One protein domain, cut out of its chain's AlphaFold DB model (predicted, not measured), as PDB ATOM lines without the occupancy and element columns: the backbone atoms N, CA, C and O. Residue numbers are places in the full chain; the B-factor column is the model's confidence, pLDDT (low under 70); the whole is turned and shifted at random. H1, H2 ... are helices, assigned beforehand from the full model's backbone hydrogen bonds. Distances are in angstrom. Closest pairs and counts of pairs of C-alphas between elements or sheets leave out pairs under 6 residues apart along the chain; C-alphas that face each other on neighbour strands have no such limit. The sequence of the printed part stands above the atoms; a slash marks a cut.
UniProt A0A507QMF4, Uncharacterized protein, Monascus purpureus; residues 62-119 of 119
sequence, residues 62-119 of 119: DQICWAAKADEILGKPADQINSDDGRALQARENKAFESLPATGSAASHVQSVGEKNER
ATOM      1  N   ASP A  62     122.517 114.962 126.516       83.88
ATOM      2  CA  ASP A  62     122.576 116.412 126.338       83.88
ATOM      3  C   ASP A  62     121.439 117.135 127.070       83.88
ATOM      4  O   ASP A  62     121.671 118.200 127.643       83.88
ATOM      5  N   GLN A  63     120.244 116.537 127.153       83.50
ATOM      6  CA  GLN A  63     119.123 117.077 127.937       83.50
ATOM      7  C   GLN A  63     119.414 117.037 129.438       83.50
ATOM      8  O   GLN A  63     119.116 117.997 130.147       83.50
ATOM      9  N   ILE A  64     120.065 115.972 129.917       83.25
ATOM     10  CA  ILE A  64     120.529 115.879 131.309       83.25
ATOM     11  C   ILE A  64     121.568 116.973 131.593       83.25
ATOM     12  O   ILE A  64     121.471 117.680 132.597       83.25
ATOM     13  N   CYS A  65     122.543 117.155 130.695       86.12
ATOM     14  CA  CYS A  65     123.565 118.195 130.836       86.12
ATOM     15  C   CYS A  65     122.973 119.609 130.785       86.12
ATOM     16  O   CYS A  65     123.418 120.487 131.527       86.12
ATOM     17  N   TRP A  66     121.984 119.842 129.921       89.44
ATOM     18  CA  TRP A  66     121.257 121.105 129.866       89.44
ATOM     19  C   TRP A  66     120.499 121.369 131.167       89.44
ATOM     20  O   TRP A  66     120.670 122.439 131.745       89.44
ATOM     21  N   ALA A  67     119.743 120.390 131.674       85.69
ATOM     22  CA  ALA A  67     118.981 120.535 132.912       85.69
ATOM     23  C   ALA A  67     119.897 120.827 134.112       85.69
ATOM     24  O   ALA A  67     119.619 121.724 134.905       85.69
ATOM     25  N   ALA A  68     121.038 120.136 134.207       86.25
ATOM     26  CA  ALA A  68     122.036 120.403 135.239       86.25
ATOM     27  C   ALA A  68     122.602 121.831 135.150       86.25
ATOM     28  O   ALA A  68     122.792 122.487 136.174       86.25
ATOM     29  N   LYS A  69     122.846 122.341 133.933       90.50
ATOM     30  CA  LYS A  69     123.335 123.713 133.748       90.50
ATOM     31  C   LYS A  69     122.261 124.758 134.052       90.50
ATOM     32  O   LYS A  69     122.577 125.791 134.640       90.50
ATOM     33  N   ALA A  70     121.008 124.486 133.690       89.00
ATOM     34  CA  ALA A  70     119.873 125.332 134.042       89.00
ATOM     35  C   ALA A  70     119.767 125.489 135.566       89.00
ATOM     36  O   ALA A  70     119.595 126.599 136.054       89.00
ATOM     37  N   ASP A  71     119.961 124.407 136.321       88.12
ATOM     38  CA  ASP A  71     119.916 124.425 137.789       88.12
ATOM     39  C   ASP A  71     121.008 125.245 138.429       88.12
ATOM     40  O   ASP A  71     120.757 125.984 139.378       88.12
ATOM     41  N   GLU A  72     122.223 125.093 137.916       90.06
ATOM     42  CA  GLU A  72     123.371 125.853 138.383       90.06
ATOM     43  C   GLU A  72     123.112 127.358 138.240       90.06
ATOM     44  O   GLU A  72     123.374 128.116 139.171       90.06
ATOM     45  N   ILE A  73     122.563 127.778 137.097       90.31
ATOM     46  CA  ILE A  73     122.302 129.187 136.792       90.31
ATOM     47  C   ILE A  73     121.086 129.710 137.559       90.31
ATOM     48  O   ILE A  73     121.173 130.746 138.209       90.31
ATOM     49  N   LEU A  74     119.957 129.000 137.516       86.75
ATOM     50  CA  LEU A  74     118.712 129.422 138.168       86.75
ATOM     51  C   LEU A  74     118.789 129.339 139.699       86.75
ATOM     52  O   LEU A  74     117.956 129.917 140.393       86.75
ATOM     53  N   GLY A  75     119.780 128.623 140.233       86.31
ATOM     54  CA  GLY A  75     120.105 128.618 141.654       86.31
ATOM     55  C   GLY A  75     120.883 129.851 142.126       86.31
ATOM     56  O   GLY A  75     121.032 130.026 143.338       86.31
ATOM     57  N   LYS A  76     121.393 130.690 141.214       88.56
ATOM     58  CA  LYS A  76     122.077 131.940 141.567       88.56
ATOM     59  C   LYS A  76     121.072 132.997 142.041       88.56
ATOM     60  O   LYS A  76     119.927 133.006 141.584       88.56
ATOM     61  N   PRO A  77     121.485 133.924 142.925       89.50
ATOM     62  CA  PRO A  77     120.739 135.155 143.157       89.50
ATOM     63  C   PRO A  77     120.479 135.879 141.834       89.50
ATOM     64  O   PRO A  77     121.345 135.897 140.957       89.50
ATOM     65  N   ALA A  78     119.284 136.451 141.677       84.94
ATOM     66  CA  ALA A  78     118.854 137.023 140.404       84.94
ATOM     67  C   ALA A  78     119.800 138.122 139.905       84.94
ATOM     68  O   ALA A  78     120.004 138.206 138.706       84.94
ATOM     69  N   ASP A  79     120.403 138.895 140.809       89.19
ATOM     70  CA  ASP A  79     121.402 139.951 140.582       89.19
ATOM     71  C   ASP A  79     122.792 139.434 140.169       89.19
ATOM     72  O   ASP A  79     123.624 140.202 139.696       89.19
ATOM     73  N   GLN A  80     123.055 138.134 140.334       90.50
ATOM     74  CA  GLN A  80     124.330 137.488 139.993       90.50
ATOM     75  C   GLN A  80     124.278 136.700 138.680       90.50
ATOM     76  O   GLN A  80     125.297 136.154 138.251       90.50
ATOM     77  N   ILE A  81     123.104 136.612 138.054       91.62
ATOM     78  CA  ILE A  81     122.954 136.049 136.712       91.62
ATOM     79  C   ILE A  81     123.484 137.074 135.710       91.62
ATOM     80  O   ILE A  81     123.103 138.243 135.764       91.62
ATOM     81  N   ASN A  82     124.346 136.640 134.795       91.69
ATOM     82  CA  ASN A  82     124.984 137.505 133.801       91.69
ATOM     83  C   ASN A  82     124.773 136.996 132.364       91.69
ATOM     84  O   ASN A  82     124.187 135.933 132.133       91.69
ATOM     85  N   SER A  83     125.242 137.760 131.379       88.81
ATOM     86  CA  SER A  83     125.090 137.408 129.962       88.81
ATOM     87  C   SER A  83     125.821 136.110 129.583       88.81
ATOM     88  O   SER A  83     125.352 135.355 128.719       88.81
ATOM     89  N   ASP A  84     126.935 135.797 130.256       90.94
ATOM     90  CA  ASP A  84     127.685 134.554 130.045       90.94
ATOM     91  C   ASP A  84     126.883 133.317 130.468       90.94
ATOM     92  O   ASP A  84     126.913 132.299 129.769       90.94
ATOM     93  N   ASP A  85     126.107 133.404 131.552       90.44
ATOM     94  CA  ASP A  85     125.192 132.341 131.974       90.44
ATOM     95  C   ASP A  85     124.148 132.045 130.896       90.44
ATOM     96  O   ASP A  85     123.916 130.886 130.537       90.44
ATOM     97  N   GLY A  86     123.567 133.098 130.318       88.38
ATOM     98  CA  GLY A  86     122.600 132.977 129.233       88.38
ATOM     99  C   GLY A  86     123.193 132.287 128.005       88.38
ATOM    100  O   GLY A  86     122.602 131.347 127.465       88.38
ATOM    101  N   ARG A  87     124.400 132.690 127.592       88.50
ATOM    102  CA  ARG A  87     125.121 132.067 126.470       88.50
ATOM    103  C   ARG A  87     125.491 130.608 126.758       88.50
ATOM    104  O   ARG A  87     125.357 129.756 125.877       88.50
ATOM    105  N   ALA A  88     125.939 130.301 127.975       89.94
ATOM    106  CA  ALA A  88     126.293 128.942 128.378       89.94
ATOM    107  C   ALA A  88     125.074 128.008 128.373       89.94
ATOM    108  O   ALA A  88     125.177 126.866 127.912       89.94
ATOM    109  N   LEU A  89     123.921 128.494 128.841       90.38
ATOM    110  CA  LEU A  89     122.675 127.734 128.819       90.38
ATOM    111  C   LEU A  89     122.176 127.519 127.387       90.38
ATOM    112  O   LEU A  89     121.835 126.393 127.034       90.38
ATOM    113  N   GLN A  90     122.234 128.551 126.540       88.12
ATOM    114  CA  GLN A  90     121.839 128.472 125.130       88.12
ATOM    115  C   GLN A  90     122.647 127.421 124.356       88.12
ATOM    116  O   GLN A  90     122.089 126.623 123.606       88.12
ATOM    117  N   ALA A  91     123.967 127.374 124.564       87.75
ATOM    118  CA  ALA A  91     124.834 126.402 123.898       87.75
ATOM    119  C   ALA A  91     124.494 124.948 124.268       87.75
ATOM    120  O   ALA A  91     124.664 124.045 123.448       87.75
ATOM    121  N   ARG A  92     124.029 124.710 125.500       88.31
ATOM    122  CA  ARG A  92     123.573 123.390 125.956       88.31
ATOM    123  C   ARG A  92     122.159 123.086 125.472       88.31
ATOM    124  O   ARG A  92     121.906 121.958 125.073       88.31
ATOM    125  N   GLU A  93     121.282 124.082 125.450       85.69
ATOM    126  CA  GLU A  93     119.894 123.947 124.996       85.69
ATOM    127  C   GLU A  93     119.833 123.568 123.513       85.69
ATOM    128  O   GLU A  93     119.157 122.610 123.162       85.69
ATOM    129  N   ASN A  94     120.649 124.212 122.669       85.12
ATOM    130  CA  ASN A  94     120.778 123.877 121.244       85.12
ATOM    131  C   ASN A  94     121.269 122.446 120.986       85.12
ATOM    132  O   ASN A  94     120.975 121.873 119.943       85.12
ATOM    133  N   LYS A  95     122.068 121.881 121.900       83.94
ATOM    134  CA  LYS A  95     122.523 120.486 121.805       83.94
ATOM    135  C   LYS A  95     121.467 119.511 122.316       83.94
ATOM    136  O   LYS A  95     121.315 118.428 121.770       83.94
ATOM    137  N   ALA A  96     120.749 119.902 123.363       83.94
ATOM    138  CA  ALA A  96     119.713 119.100 123.998       83.94
ATOM    139  C   ALA A  96     118.427 119.002 123.164       83.94
ATOM    140  O   ALA A  96     117.729 117.985 123.219       83.94
ATOM    141  N   PHE A  97     118.110 120.056 122.411       80.50
ATOM    142  CA  PHE A  97     116.881 120.190 121.643       80.50
ATOM    143  C   PHE A  97     117.225 120.657 120.220       80.50
ATOM    144  O   PHE A  97     117.612 121.802 120.009       80.50
ATOM    145  N   GLU A  98     117.082 119.763 119.236       68.69
ATOM    146  CA  GLU A  98     117.417 120.009 117.818       68.69
ATOM    147  C   GLU A  98     116.617 121.165 117.183       68.69
ATOM    148  O   GLU A  98     117.032 121.731 116.173       68.69
ATOM    149  N   SER A  99     115.485 121.553 117.783       61.56
ATOM    150  CA  SER A  99     114.773 122.790 117.457       61.56
ATOM    151  C   SER A  99     114.322 123.499 118.733       61.56
ATOM    152  O   SER A  99     113.670 122.907 119.595       61.56
ATOM    153  N   LEU A 100     114.685 124.776 118.864       56.34
ATOM    154  CA  LEU A 100     114.222 125.620 119.959       56.34
ATOM    155  C   LEU A 100     112.814 126.147 119.643       56.34
ATOM    156  O   LEU A 100     112.625 126.730 118.570       56.34
ATOM    157  N   PRO A 101     111.833 126.058 120.558       50.25
ATOM    158  CA  PRO A 101     110.675 126.935 120.480       50.25
ATOM    159  C   PRO A 101     111.175 128.379 120.644       50.25
ATOM    160  O   PRO A 101     111.678 128.766 121.696       50.25
ATOM    161  N   ALA A 102     111.073 129.164 119.568       51.25
ATOM    162  CA  ALA A 102     111.695 130.484 119.411       51.25
ATOM    163  C   ALA A 102     111.186 131.578 120.376       51.25
ATOM    164  O   ALA A 102     111.642 132.717 120.309       51.25
ATOM    165  N   THR A 103     110.277 131.250 121.297       49.12
ATOM    166  CA  THR A 103     109.703 132.206 122.246       49.12
ATOM    167  C   THR A 103     109.449 131.506 123.580       49.12
ATOM    168  O   THR A 103     108.538 130.691 123.689       49.12
ATOM    169  N   GLY A 104     110.256 131.817 124.602       64.19
ATOM    170  CA  GLY A 104     110.086 131.286 125.963       64.19
ATOM    171  C   GLY A 104     111.076 130.199 126.399       64.19
ATOM    172  O   GLY A 104     110.788 129.494 127.363       64.19
ATOM    173  N   SER A 105     112.227 130.056 125.729       78.69
ATOM    174  CA  SER A 105     113.286 129.140 126.185       78.69
ATOM    175  C   SER A 105     113.902 129.592 127.518       78.69
ATOM    176  O   SER A 105     113.914 130.786 127.853       78.69
ATOM    177  N   ALA A 106     114.448 128.634 128.275       82.62
ATOM    178  CA  ALA A 106     115.118 128.928 129.538       82.62
ATOM    179  C   ALA A 106     116.362 129.797 129.306       82.62
ATOM    180  O   ALA A 106     116.621 130.725 130.072       82.62
ATOM    181  N   ALA A 107     117.091 129.553 128.212       84.88
ATOM    182  CA  ALA A 107     118.238 130.365 127.833       84.88
ATOM    183  C   ALA A 107     117.852 131.815 127.515       84.88
ATOM    184  O   ALA A 107     118.513 132.731 127.999       84.88
ATOM    185  N   SER A 108     116.758 132.040 126.777       84.06
ATOM    186  CA  SER A 108     116.271 133.398 126.493       84.06
ATOM    187  C   SER A 108     115.867 134.148 127.766       84.06
ATOM    188  O   SER A 108     116.118 135.348 127.884       84.06
ATOM    189  N   HIS A 109     115.270 133.453 128.740       86.50
ATOM    190  CA  HIS A 109     114.935 134.057 130.029       86.50
ATOM    191  C   HIS A 109     116.191 134.466 130.808       86.50
ATOM    192  O   HIS A 109     116.286 135.607 131.258       86.50
ATOM    193  N   VAL A 110     117.173 133.566 130.916       87.38
ATOM    194  CA  VAL A 110     118.451 133.842 131.589       87.38
ATOM    195  C   VAL A 110     119.202 134.986 130.907       87.38
ATOM    196  O   VAL A 110     119.693 135.869 131.602       87.38
ATOM    197  N   GLN A 111     119.242 135.025 129.570       86.69
ATOM    198  CA  GLN A 111     119.848 136.134 128.819       86.69
ATOM    199  C   GLN A 111     119.189 137.471 129.160       86.69
ATOM    200  O   GLN A 111     119.882 138.419 129.504       86.69
ATOM    201  N   SER A 112     117.854 137.533 129.155       85.81
ATOM    202  CA  SER A 112     117.137 138.768 129.489       85.81
ATOM    203  C   SER A 112     117.400 139.246 130.921       85.81
ATOM    204  O   SER A 112     117.431 140.452 131.166       85.81
ATOM    205  N   VAL A 113     117.562 138.327 131.878       87.12
ATOM    206  CA  VAL A 113     117.924 138.676 133.261       87.12
ATOM    207  C   VAL A 113     119.370 139.170 133.334       87.12
ATOM    208  O   VAL A 113     119.609 140.219 133.925       87.12
ATOM    209  N   GLY A 114     120.308 138.483 132.677       88.12
ATOM    210  CA  GLY A 114     121.713 138.892 132.613       88.12
ATOM    211  C   GLY A 114     121.897 140.291 132.022       88.12
ATOM    212  O   GLY A 114     122.511 141.150 132.647       88.12
ATOM    213  N   GLU A 115     121.261 140.563 130.881       87.12
ATOM    214  CA  GLU A 115     121.285 141.879 130.228       87.12
ATOM    215  C   GLU A 115     120.706 142.999 131.107       87.12
ATOM    216  O   GLU A 115     121.128 144.152 131.008       87.12
ATOM    217  N   LYS A 116     119.719 142.685 131.960       87.81
ATOM    218  CA  LYS A 116     119.144 143.655 132.904       87.81
ATOM    219  C   LYS A 116     120.089 143.983 134.053       87.81
ATOM    220  O   LYS A 116     120.060 145.117 134.508       87.81
ATOM    221  N   ASN A 117     120.880 143.023 134.524       86.44
ATOM    222  CA  ASN A 117     121.818 143.237 135.628       86.44
ATOM    223  C   ASN A 117     123.095 143.962 135.192       86.44
ATOM    224  O   ASN A 117     123.778 144.565 136.014       86.44
ATOM    225  N   GLU A 118     123.427 143.881 133.905       83.44
ATOM    226  CA  GLU A 118     124.597 144.533 133.313       83.44
ATOM    227  C   GLU A 118     124.317 145.972 132.838       83.44
ATOM    228  O   GLU A 118     125.232 146.657 132.376       83.44
ATOM    229  N   ARG A 119     123.062 146.429 132.941       72.25
ATOM    230  CA  ARG A 119     122.615 147.793 132.626       72.25
ATOM    231  C   ARG A 119     122.558 148.681 133.859       72.25
ATOM    232  O   ARG A 119     122.928 149.866 133.702       72.25
TER     233      ARG A 119
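This is residues 62 to 119 of the 119 residues of an uncharacterized protein of Monascus purpureus (UniProt A0A507QMF4). Three helices make a small, staggered up-and-down bundle: H1 runs one way, H2 folds back beside it, and H3 turns again to run the same way as H1. H2 packs on both H1 and H3, while H3 is shifted lengthwise, and H1 and H3 meet through a part of each. The printed part has 58 residues with three named helices, H1, H2 and H3 in chain order, and no named strand; its class is all helix. The whole is compact, with a radius of gyration of the C-alphas of 10.8 A, and spans 32 by 21 by 15 A.

H1, residues 62 to 74, and H2, residues 83 to 96, form a helical hairpin. They touch, closest at the C-alphas of Gln 63 and Ala 96, 4.5 A apart, and run opposite ways at a shallow tilt of 21 degrees. H2 and H3, residues 106 to 117, form a second helical hairpin, running opposite ways at a shallow tilt of 6 degrees. They touch, closest at the C-alphas of Gly 86 and Gln 111, 4.2 A apart. H1 and H3 only just touch, with 3 pairs of C-alphas within 8 A, through residues 70 to 74 and 106 to 110 alone. Their closest C-alphas, of Ala 70 and Ala 106, are 7.5 A apart; the two run the same way at a shallow tilt of 27 degrees. The helix packing is mostly aligned, the helices' lines at shallow tilts. Every O i to N i+4 pair is within hydrogen-bond range in H1 and H3, and 9 of 10 are in H2.

H1 begins at C-alpha 62, (122.576, 116.412, 126.338), and is 18.0 A long. H2, the longest helix with 14 residues, is 20.0 A long and ends at C-alpha 96, (119.713, 119.100, 123.998). H3 is 16.9 A long and ends at C-alpha 117, (121.818, 143.237, 135.628).

The C-alphas farthest apart, of Ile 64 and Arg 119, are 32.0 A apart. The printed part has no cut. Both links are short but not tight, with 8 residues between H1 and H2 and 9 between H2 and H3. The mean pLDDT of the printed part is 83.2; residues 98 to 104 are under 70.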